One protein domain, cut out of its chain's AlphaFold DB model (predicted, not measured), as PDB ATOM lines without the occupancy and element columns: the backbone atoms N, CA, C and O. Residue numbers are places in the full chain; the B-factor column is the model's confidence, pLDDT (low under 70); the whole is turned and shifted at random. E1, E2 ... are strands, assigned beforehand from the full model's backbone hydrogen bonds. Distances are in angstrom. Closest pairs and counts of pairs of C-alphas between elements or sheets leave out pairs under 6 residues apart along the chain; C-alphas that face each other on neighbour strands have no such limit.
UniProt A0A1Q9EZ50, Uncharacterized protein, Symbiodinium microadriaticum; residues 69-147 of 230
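AT A GLANCE: This is residues 69 to 147 of the 230 residues of an uncharacterized protein of Symbiodinium microadriaticum (UniProt A0A1Q9EZ50). A three-stranded sheet, E2 - E5 - E4, lies partly face to face with a two-stranded one, E1 - E3, as a small sandwich with strands crossed obliquely. Of the long stretch with no named element, residues 77 to 96, two short pieces pair antiparallel with E1: residues 85 to 86 with 74 to 75, and residues 91 to 92 with 70 to 71. The 79 printed residues hold five named strands, E1 to E5 along the chain; both sheets are antiparallel. The class is all strand, with under half of the residues, 39, in named strands. The whole is compact, radius of gyration of the C-alphas 12.2 A, spanning 39 by 25 by 20 A.

IN THESE COORDINATES: E5, residues 138 to 146, spans 24.5 A, ending at C-alpha (301.787, 320.155, 360.745). E2 is residues 97 to 105, 19.5 A; E4, 125 to 129, 12.6 A; E3, 111 to 118, 22.1 A. E1, 69 to 76, spans 22.5 A from C-alpha (298.839, 329.758, 348.706).

HOW THE PARTS SIT: Inner strand E5 is antiparallel to E2, N 98 and O 143 being 2.9 A apart. E4 and E5 form a hairpin, with N 128 and O 144 at 2.7 A. E1 and E3 are antiparallel, N 72 and O 115 at 2.9 A. The closest C-alphas of E3 and E4, Val 114 and Ala 127, are 7.5 A apart.

THE WHOLE: The printed part has no cut. The link E1 to E2 is long. Residues 118 to 125, 133 and 147 have pLDDT under 70.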
ATOM      1  N   LEU A  69     297.947 328.793 349.340       76.31
ATOM      2  CA  LEU A  69     298.839 329.758 348.706       76.31
ATOM      3  C   LEU A  69     300.011 330.103 349.637       76.31
ATOM      4  O   LEU A  69     301.166 330.142 349.207       76.31
ATOM      5  N   SER A  70     299.729 330.343 350.921       72.94
ATOM      6  CA  SER A  70     300.728 330.658 351.953       72.94
ATOM      7  C   SER A  70     300.173 330.436 353.366       72.94
ATOM      8  O   SER A  70     298.991 330.143 353.536       72.94
ATOM      9  N   TYR A  71     301.013 330.562 354.395       78.12
ATOM     10  CA  TYR A  71     300.587 330.592 355.795       78.12
ATOM     11  C   TYR A  71     300.755 331.991 356.391       78.12
ATOM     12  O   TYR A  71     301.732 332.695 356.110       78.12
ATOM     13  N   MET A  72     299.812 332.375 357.251       81.62
ATOM     14  CA  MET A  72     299.832 333.623 358.012       81.62
ATOM     15  C   MET A  72     299.907 333.310 359.505       81.62
ATOM     16  O   MET A  72     299.080 332.565 360.029       81.62
ATOM     17  N   VAL A  73     300.899 333.888 360.185       82.62
ATOM     18  CA  VAL A  73     301.164 333.643 361.608       82.62
ATOM     19  C   VAL A  73     300.851 334.894 362.422       82.62
ATOM     20  O   VAL A  73     301.302 335.994 362.084       82.62
ATOM     21  N   TYR A  74     300.087 334.714 363.495       85.44
ATOM     22  CA  TYR A  74     299.632 335.779 364.382       85.44
ATOM     23  C   TYR A  74     299.949 335.462 365.841       85.44
ATOM     24  O   TYR A  74     299.929 334.300 366.241       85.44
ATOM     25  N   LEU A  75     300.150 336.507 366.638       83.44
ATOM     26  CA  LEU A  75     300.005 336.463 368.092       83.44
ATOM     27  C   LEU A  75     298.586 336.860 368.473       83.44
ATOM     28  O   LEU A  75     298.015 337.710 367.800       83.44
ATOM     29  N   ALA A  76     298.014 336.262 369.515       83.38
ATOM     30  CA  ALA A  76     296.668 336.565 369.994       83.38
ATOM     31  C   ALA A  76     296.552 336.435 371.518       83.38
ATOM     32  O   ALA A  76     297.310 335.706 372.164       83.38
ATOM     33  N   GLU A  77     295.580 337.135 372.104       84.06
ATOM     34  CA  GLU A  77     295.296 337.055 373.543       84.06
ATOM     35  C   GLU A  77     294.458 335.817 373.903       84.06
ATOM     36  O   GLU A  77     294.418 335.408 375.062       84.06
ATOM     37  N   SER A  78     293.819 335.181 372.913       70.88
ATOM     38  CA  SER A  78     293.028 333.961 373.092       70.88
ATOM     39  C   SER A  78     293.165 332.985 371.918       70.88
ATOM     40  O   SER A  78     293.552 333.365 370.810       70.88
ATOM     41  N   SER A  79     292.771 331.729 372.148       78.56
ATOM     42  CA  SER A  79     292.710 330.672 371.129       78.56
ATOM     43  C   SER A  79     291.766 330.985 369.966       78.56
ATOM     44  O   SER A  79     291.963 330.476 368.868       78.56
ATOM     45  N   ASP A  80     290.769 331.845 370.188       77.88
ATOM     46  CA  ASP A  80     289.797 332.254 369.166       77.88
ATOM     47  C   ASP A  80     290.312 333.417 368.297       77.88
ATOM     48  O   ASP A  80     289.652 333.836 367.345       77.88
ATOM     49  N   GLY A  81     291.497 333.957 368.611       77.44
ATOM     50  CA  GLY A  81     292.101 335.067 367.876       77.44
ATOM     51  C   GLY A  81     291.675 336.454 368.333       77.44
ATOM     52  O   GLY A  81     291.726 337.385 367.524       77.44
ATOM     53  N   LEU A  82     291.286 336.609 369.605       79.94
ATOM     54  CA  LEU A  82     291.060 337.924 370.207       79.94
ATOM     55  C   LEU A  82     292.332 338.785 370.106       79.94
ATOM     56  O   LEU A  82     293.432 338.308 370.394       79.94
ATOM     57  N   ASP A  83     292.161 340.034 369.667       87.38
ATOM     58  CA  ASP A  83     293.200 341.072 369.565       87.38
ATOM     59  C   ASP A  83     294.475 340.660 368.814       87.38
ATOM     60  O   ASP A  83     295.576 341.135 369.088       87.38
ATOM     61  N   ARG A  84     294.326 339.783 367.815       87.19
ATOM     62  CA  ARG A  84     295.471 339.218 367.103       87.19
ATOM     63  C   ARG A  84     296.310 340.249 366.335       87.19
ATOM     64  O   ARG A  84     295.776 341.080 365.599       87.19
ATOM     65  N   THR A  85     297.629 340.099 366.405       88.56
ATOM     66  CA  THR A  85     298.631 340.880 365.666       88.56
ATOM     67  C   THR A  85     299.408 339.985 364.712       88.56
ATOM     68  O   THR A  85     299.787 338.866 365.045       88.56
ATOM     69  N   TRP A  86     299.646 340.478 363.499       86.69
ATOM     70  CA  TRP A  86     300.419 339.779 362.475       86.69
ATOM     71  C   TRP A  86     301.923 339.953 362.721       86.69
ATOM     72  O   TRP A  86     302.383 341.088 362.834       86.69
ATOM     73  N   ILE A  87     302.680 338.851 362.788       81.56
ATOM     74  CA  ILE A  87     304.079 338.885 363.264       81.56
ATOM     75  C   ILE A  87     305.143 338.496 362.238       81.56
ATOM     76  O   ILE A  87     306.332 338.593 362.527       81.56
ATOM     77  N   SER A  88     304.761 338.032 361.047       73.50
ATOM     78  CA  SER A  88     305.726 337.467 360.095       73.50
ATOM     79  C   SER A  88     305.338 337.701 358.645       73.50
ATOM     80  O   SER A  88     304.157 337.607 358.332       73.50
ATOM     81  N   PRO A  89     306.294 337.879 357.715       78.00
ATOM     82  CA  PRO A  89     306.004 337.755 356.289       78.00
ATOM     83  C   PRO A  89     305.296 336.428 355.966       78.00
ATOM     84  O   PRO A  89     305.449 335.437 356.686       78.00
ATOM     85  N   GLU A  90     304.513 336.428 354.881       80.81
ATOM     86  CA  GLU A  90     303.793 335.239 354.411       80.81
ATOM     87  C   GLU A  90     304.763 334.068 354.223       80.81
ATOM     88  O   GLU A  90     305.769 334.181 353.516       80.81
ATOM     89  N   VAL A  91     304.458 332.941 354.864       81.44
ATOM     90  CA  VAL A  91     305.288 331.740 354.779       81.44
ATOM     91  C   VAL A  91     304.844 330.935 353.554       81.44
ATOM     92  O   VAL A  91     303.665 330.589 353.463       81.44
ATOM     93  N   PRO A  92     305.735 330.628 352.596       79.00
ATOM     94  CA  PRO A  92     305.348 329.928 351.377       79.00
ATOM     95  C   PRO A  92     304.920 328.482 351.657       79.00
ATOM     96  O   PRO A  92     305.459 327.816 352.550       79.00
ATOM     97  N   VAL A  93     303.988 327.982 350.840       73.62
ATOM     98  CA  VAL A  93     303.553 326.579 350.854       73.62
ATOM     99  C   VAL A  93     304.745 325.617 350.721       73.62
ATOM    100  O   VAL A  93     305.723 325.902 350.028       73.62
ATOM    101  N   GLY A  94     304.682 324.479 351.418       71.94
ATOM    102  CA  GLY A  94     305.787 323.514 351.519       71.94
ATOM    103  C   GLY A  94     306.768 323.786 352.667       71.94
ATOM    104  O   GLY A  94     307.676 322.987 352.888       71.94
ATOM    105  N   SER A  95     306.565 324.871 353.417       73.31
ATOM    106  CA  SER A  95     307.262 325.137 354.678       73.31
ATOM    107  C   SER A  95     306.382 324.748 355.863       73.31
ATOM    108  O   SER A  95     305.174 324.969 355.844       73.31
ATOM    109  N   ASN A  96     306.995 324.200 356.906       77.06
ATOM    110  CA  ASN A  96     306.322 323.770 358.134       77.06
ATOM    111  C   ASN A  96     306.954 324.389 359.392       77.06
ATOM    112  O   ASN A  96     306.769 323.888 360.499       77.06
ATOM    113  N   TYR A  97     307.762 325.436 359.212       80.50
ATOM    114  CA  TYR A  97     308.392 326.153 360.305       80.50
ATOM    115  C   TYR A  97     308.528 327.644 360.004       80.50
ATOM    116  O   TYR A  97     308.622 328.062 358.847       80.50
ATOM    117  N   LEU A  98     308.587 328.436 361.071       82.94
ATOM    118  CA  LEU A  98     308.886 329.860 361.057       82.94
ATOM    119  C   LEU A  98     309.864 330.166 362.194       82.94
ATOM    120  O   LEU A  98     309.686 329.695 363.316       82.94
ATOM    121  N   LEU A  99     310.891 330.962 361.905       84.62
ATOM    122  CA  LEU A  99     311.796 331.482 362.926       84.62
ATOM    123  C   LEU A  99     311.265 332.830 363.423       84.62
ATOM    124  O   LEU A  99     311.224 333.790 362.653       84.62
ATOM    125  N   ILE A 100     310.876 332.891 364.694       83.38
ATOM    126  CA  ILE A 100     310.492 334.132 365.371       83.38
ATOM    127  C   ILE A 100     311.777 334.799 365.888       83.38
ATOM    128  O   ILE A 100     312.544 334.138 366.600       83.38
ATOM    129  N   PRO A 101     312.064 336.063 365.508       84.50
ATOM    130  CA  PRO A 101     313.227 336.786 366.014       84.50
ATOM    131  C   PRO A 101     313.202 336.878 367.546       84.50
ATOM    132  O   PRO A 101     312.133 337.130 368.088       84.50
ATOM    133  N   PRO A 102     314.346 336.739 368.236       73.38
ATOM    134  CA  PRO A 102     314.399 336.760 369.701       73.38
ATOM    135  C   PRO A 102     314.024 338.106 370.332       73.38
ATOM    136  O   PRO A 102     313.637 338.141 371.484       73.38
ATOM    137  N   ASP A 103     314.082 339.206 369.578       82.44
ATOM    138  CA  ASP A 103     313.677 340.533 370.063       82.44
ATOM    139  C   ASP A 103     312.181 340.820 369.801       82.44
ATOM    140  O   ASP A 103     311.788 341.978 369.644       82.44
ATOM    141  N   THR A 104     311.346 339.785 369.644       81.38
ATOM    142  CA  THR A 104     309.909 339.965 369.393       81.38
ATOM    143  C   THR A 104     309.189 340.147 370.723       81.38
ATOM    144  O   THR A 104     309.136 339.222 371.527       81.38
ATOM    145  N   ASP A 105     308.604 341.322 370.946       83.56
ATOM    146  CA  ASP A 105     307.850 341.596 372.171       83.56
ATOM    147  C   ASP A 105     306.591 340.708 372.248       83.56
ATOM    148  O   ASP A 105     305.770 340.677 371.327       83.56
ATOM    149  N   GLN A 106     306.441 339.975 373.357       80.94
ATOM    150  CA  GLN A 106     305.302 339.082 373.593       80.94
ATOM    151  C   GLN A 106     304.011 339.864 373.881       80.94
ATOM    152  O   GLN A 106     302.916 339.411 373.542       80.94
ATOM    153  N   GLU A 107     304.133 341.033 374.515       85.50
ATOM    154  CA  GLU A 107     303.007 341.834 375.008       85.50
ATOM    155  C   GLU A 107     302.032 340.985 375.862       85.50
ATOM    156  O   GLU A 107     302.457 340.123 376.635       85.50
ATOM    157  N   ASN A 108     300.716 341.208 375.754       84.81
ATOM    158  CA  ASN A 108     299.689 340.411 376.443       84.81
ATOM    159  C   ASN A 108     299.321 339.116 375.696       84.81
ATOM    160  O   ASN A 108     298.360 338.431 376.065       84.81
ATOM    161  N   TYR A 109     300.045 338.768 374.631       82.44
ATOM    162  CA  TYR A 109     299.691 337.637 373.792       82.44
ATOM    163  C   TYR A 109     300.094 336.311 374.439       82.44
ATOM    164  O   TYR A 109     301.219 336.106 374.899       82.44
ATOM    165  N   SER A 110     299.141 335.385 374.463       78.19
ATOM    166  CA  SER A 110     299.294 334.063 375.079       78.19
ATOM    167  C   SER A 110     299.186 332.921 374.067       78.19
ATOM    168  O   SER A 110     299.456 331.773 374.413       78.19
ATOM    169  N   HIS A 111     298.805 333.224 372.823       78.12
ATOM    170  CA  HIS A 111     298.575 332.245 371.767       78.12
ATOM    171  C   HIS A 111     299.304 332.637 370.480       78.12
ATOM    172  O   HIS A 111     299.346 333.810 370.110       78.12
ATOM    173  N   ILE A 112     299.816 331.631 369.770       78.62
ATOM    174  CA  ILE A 112     300.280 331.751 368.387       78.62
ATOM    175  C   ILE A 112     299.261 331.039 367.499       78.62
ATOM    176  O   ILE A 112     298.947 329.872 367.725       78.62
ATOM    177  N   LEU A 113     298.752 331.735 366.486       79.69
ATOM    178  CA  LEU A 113     297.765 331.214 365.543       79.69
ATOM    179  C   LEU A 113     298.376 331.121 364.149       79.69
ATOM    180  O   LEU A 113     298.980 332.080 363.666       79.69
ATOM    181  N   VAL A 114     298.190 329.977 363.491       79.38
ATOM    182  CA  VAL A 114     298.658 329.728 362.124       79.38
ATOM    183  C   VAL A 114     297.446 329.477 361.238       79.38
ATOM    184  O   VAL A 114     296.757 328.470 361.382       79.38
ATOM    185  N   TYR A 115     297.195 330.395 360.310       76.19
ATOM    186  CA  TYR A 115     296.135 330.265 359.317       76.19
ATOM    187  C   TYR A 115     296.720 329.884 357.968       76.19
ATOM    188  O   TYR A 115     297.810 330.341 357.607       76.19
ATOM    189  N   THR A 116     295.976 329.093 357.198       74.50
ATOM    190  CA  THR A 116     296.274 328.968 355.775       74.50
ATOM    191  C   THR A 116     295.594 330.094 355.012       74.50
ATOM    192  O   THR A 116     294.480 330.517 355.320       74.50
ATOM    193  N   LYS A 117     296.316 330.624 354.033       73.19
ATOM    194  CA  LYS A 117     295.789 331.513 353.017       73.19
ATOM    195  C   LYS A 117     295.512 330.649 351.800       73.19
ATOM    196  O   LYS A 117     296.442 330.186 351.148       73.19
ATOM    197  N   SER A 118     294.245 330.432 351.527       68.81
ATOM    198  CA  SER A 118     293.717 329.649 350.412       68.81
ATOM    199  C   SER A 118     292.448 330.333 349.916       68.81
ATOM    200  O   SER A 118     291.892 331.193 350.607       68.81
ATOM    201  N   ASP A 119     291.970 329.939 348.739       57.34
ATOM    202  CA  ASP A 119     290.677 330.414 348.224       57.34
ATOM    203  C   ASP A 119     289.481 329.854 349.027       57.34
ATOM    204  O   ASP A 119     288.367 330.371 348.963       57.34
ATOM    205  N   THR A 120     289.750 328.854 349.869       53.19
ATOM    206  CA  THR A 120     288.828 328.120 350.741       53.19
ATOM    207  C   THR A 120     289.570 327.830 352.042       53.19
ATOM    208  O   THR A 120     290.530 327.063 352.074       53.19
ATOM    209  N   ALA A 121     289.252 328.577 353.097       49.47
ATOM    210  CA  ALA A 121     290.074 328.664 354.303       49.47
ATOM    211  C   ALA A 121     290.217 327.311 355.031       49.47
ATOM    212  O   ALA A 121     289.265 326.842 355.652       49.47
ATOM    213  N   GLU A 122     291.423 326.735 355.035       56.19
ATOM    214  CA  GLU A 122     291.777 325.596 355.895       56.19
ATOM    215  C   GLU A 122     292.643 326.050 357.090       56.19
ATOM    216  O   GLU A 122     293.300 327.095 357.064       56.19
ATOM    217  N   SER A 123     292.665 325.278 358.176       55.34
ATOM    218  CA  SER A 123     293.492 325.575 359.358       55.34
ATOM    219  C   SER A 123     294.675 324.611 359.439       55.34
ATOM    220  O   SER A 123     294.520 323.417 359.194       55.34
ATOM    221  N   ALA A 124     295.858 325.114 359.804       60.34
ATOM    222  CA  ALA A 124     297.005 324.263 360.128       60.34
ATOM    223  C   ALA A 124     296.813 323.617 361.513       60.34
ATOM    224  O   ALA A 124     296.207 324.219 362.401       60.34
ATOM    225  N   ALA A 125     297.332 322.402 361.706       67.69
ATOM    226  CA  ALA A 125     297.170 321.638 362.945       67.69
ATOM    227  C   ALA A 125     298.507 321.454 363.683       67.69
ATOM    228  O   ALA A 125     299.580 321.678 363.127       67.69
ATOM    229  N   ASN A 126     298.435 321.038 364.953       71.94
ATOM    230  CA  ASN A 126     299.588 320.636 365.771       71.94
ATOM    231  C   ASN A 126     300.740 321.661 365.813       71.94
ATOM    232  O   ASN A 126     301.915 321.293 365.797       71.94
ATOM    233  N   ALA A 127     300.416 322.953 365.876       71.19
ATOM    234  CA  ALA A 127     301.423 323.987 366.077       71.19
ATOM    235  C   ALA A 127     302.117 323.803 367.439       71.19
ATOM    236  O   ALA A 127     301.472 323.657 368.478       71.19
ATOM    237  N   SER A 128     303.446 323.819 367.424       74.69
ATOM    238  CA  SER A 128     304.315 323.717 368.589       74.69
ATOM    239  C   SER A 128     305.375 324.809 368.533       74.69
ATOM    240  O   SER A 128     305.951 325.098 367.482       74.69
ATOM    241  N   PHE A 129     305.623 325.433 369.675       75.12
ATOM    242  CA  PHE A 129     306.595 326.503 369.823       75.12
ATOM    243  C   PHE A 129     307.389 326.259 371.098       75.12
ATOM    244  O   PHE A 129     306.815 325.941 372.140       75.12
ATOM    245  N   VAL A 130     308.708 326.387 370.997       73.56
ATOM    246  CA  VAL A 130     309.598 326.398 372.155       73.56
ATOM    247  C   VAL A 130     310.234 327.767 372.194       73.56
ATOM    248  O   VAL A 130     310.963 328.123 371.268       73.56
ATOM    249  N   ASP A 131     309.951 328.494 373.267       73.44
ATOM    250  CA  ASP A 131     310.613 329.754 373.552       73.44
ATOM    251  C   ASP A 131     312.082 329.498 373.930       73.44
ATOM    252  O   ASP A 131     312.403 328.620 374.739       73.44
ATOM    253  N   GLN A 132     312.973 330.193 373.243       74.38
ATOM    254  CA  GLN A 132     314.423 330.053 373.267       74.38
ATOM    255  C   GLN A 132     315.122 331.371 373.591       74.38
ATOM    256  O   GLN A 132     316.354 331.370 373.682       74.38
ATOM    257  N   ASP A 133     314.388 332.473 373.748       68.69
ATOM    258  CA  ASP A 133     314.983 333.661 374.338       68.69
ATOM    259  C   ASP A 133     315.042 333.536 375.871       68.69
ATOM    260  O   ASP A 133     314.551 332.580 376.478       68.69
ATOM    261  N   LEU A 134     315.808 334.430 376.492       72.75
ATOM    262  CA  LEU A 134     316.058 334.417 377.934       72.75
ATOM    263  C   LEU A 134     315.539 335.691 378.608       72.75
ATOM    264  O   LEU A 134     315.823 335.909 379.791       72.75
ATOM    265  N   ASP A 135     314.815 336.530 377.869       74.56
ATOM    266  CA  ASP A 135     314.473 337.885 378.269       74.56
ATOM    267  C   ASP A 135     312.989 337.966 378.656       74.56
ATOM    268  O   ASP A 135     312.091 337.451 377.999       74.56
ATOM    269  N   LEU A 136     312.704 338.598 379.797       73.00
ATOM    270  CA  LEU A 136     311.346 338.633 380.335       73.00
ATOM    271  C   LEU A 136     310.423 339.466 379.430       73.00
ATOM    272  O   LEU A 136     310.568 340.687 379.372       73.00
ATOM    273  N   GLY A 137     309.422 338.818 378.833       73.12
ATOM    274  CA  GLY A 137     308.404 339.471 378.002       73.12
ATOM    275  C   GLY A 137     308.731 339.500 376.509       73.12
ATOM    276  O   GLY A 137     308.052 340.209 375.765       73.12
ATOM    277  N   GLN A 138     309.741 338.748 376.078       74.94
ATOM    278  CA  GLN A 138     310.029 338.505 374.670       74.94
ATOM    279  C   GLN A 138     309.671 337.062 374.306       74.94
ATOM    280  O   GLN A 138     309.405 336.240 375.184       74.94
ATOM    281  N   ILE A 139     309.523 336.814 373.006       79.12
ATOM    282  CA  ILE A 139     309.428 335.469 372.445       79.12
ATOM    283  C   ILE A 139     310.445 335.299 371.319       79.12
ATOM    284  O   ILE A 139     310.555 336.122 370.406       79.12
ATOM    285  N   GLY A 140     311.132 334.162 371.322       77.19
ATOM    286  CA  GLY A 140     312.168 333.872 370.346       77.19
ATOM    287  C   GLY A 140     312.291 332.386 370.114       77.19
ATOM    288  O   GLY A 140     312.315 331.614 371.056       77.19
ATOM    289  N   GLY A 141     312.391 331.941 368.865       80.12
ATOM    290  CA  GLY A 141     312.600 330.518 368.599       80.12
ATOM    291  C   GLY A 141     311.895 330.003 367.361       80.12
ATOM    292  O   GLY A 141     311.400 330.754 366.520       80.12
ATOM    293  N   GLN A 142     311.893 328.681 367.223       78.62
ATOM    294  CA  GLN A 142     311.315 328.013 366.066       78.62
ATOM    295  C   GLN A 142     309.878 327.581 366.365       78.62
ATOM    296  O   GLN A 142     309.635 326.731 367.221       78.62
ATOM    297  N   LEU A 143     308.938 328.146 365.612       82.00
ATOM    298  CA  LEU A 143     307.564 327.668 365.514       82.00
ATOM    299  C   LEU A 143     307.511 326.568 364.451       82.00
ATOM    300  O   LEU A 143     308.009 326.769 363.344       82.00
ATOM    301  N   VAL A 144     306.906 325.427 364.769       73.88
ATOM    302  CA  VAL A 144     306.719 324.289 363.854       73.88
ATOM    303  C   VAL A 144     305.254 323.875 363.887       73.88
ATOM    304  O   VAL A 144     304.661 323.834 364.959       73.88
ATOM    305  N   TRP A 145     304.662 323.551 362.744       79.69
ATOM    306  CA  TRP A 145     303.284 323.060 362.653       79.69
ATOM    307  C   TRP A 145     303.190 321.901 361.670       79.69
ATOM    308  O   TRP A 145     304.052 321.742 360.801       79.69
ATOM    309  N   ASP A 146     302.121 321.118 361.781       72.44
ATOM    310  CA  ASP A 146     301.787 320.155 360.745       72.44
ATOM    311  C   ASP A 146     301.050 320.889 359.617       72.44
ATOM    312  O   ASP A 146     300.116 321.665 359.874       72.44
ATOM    313  N   PRO A 147     301.455 320.691 358.349       63.00
ATOM    314  CA  PRO A 147     300.679 321.201 357.232       63.00
ATOM    315  C   PRO A 147     299.255 320.619 357.294       63.00
ATOM    316  O   PRO A 147     299.080 319.503 357.795       63.00
TER     317      PRO A 147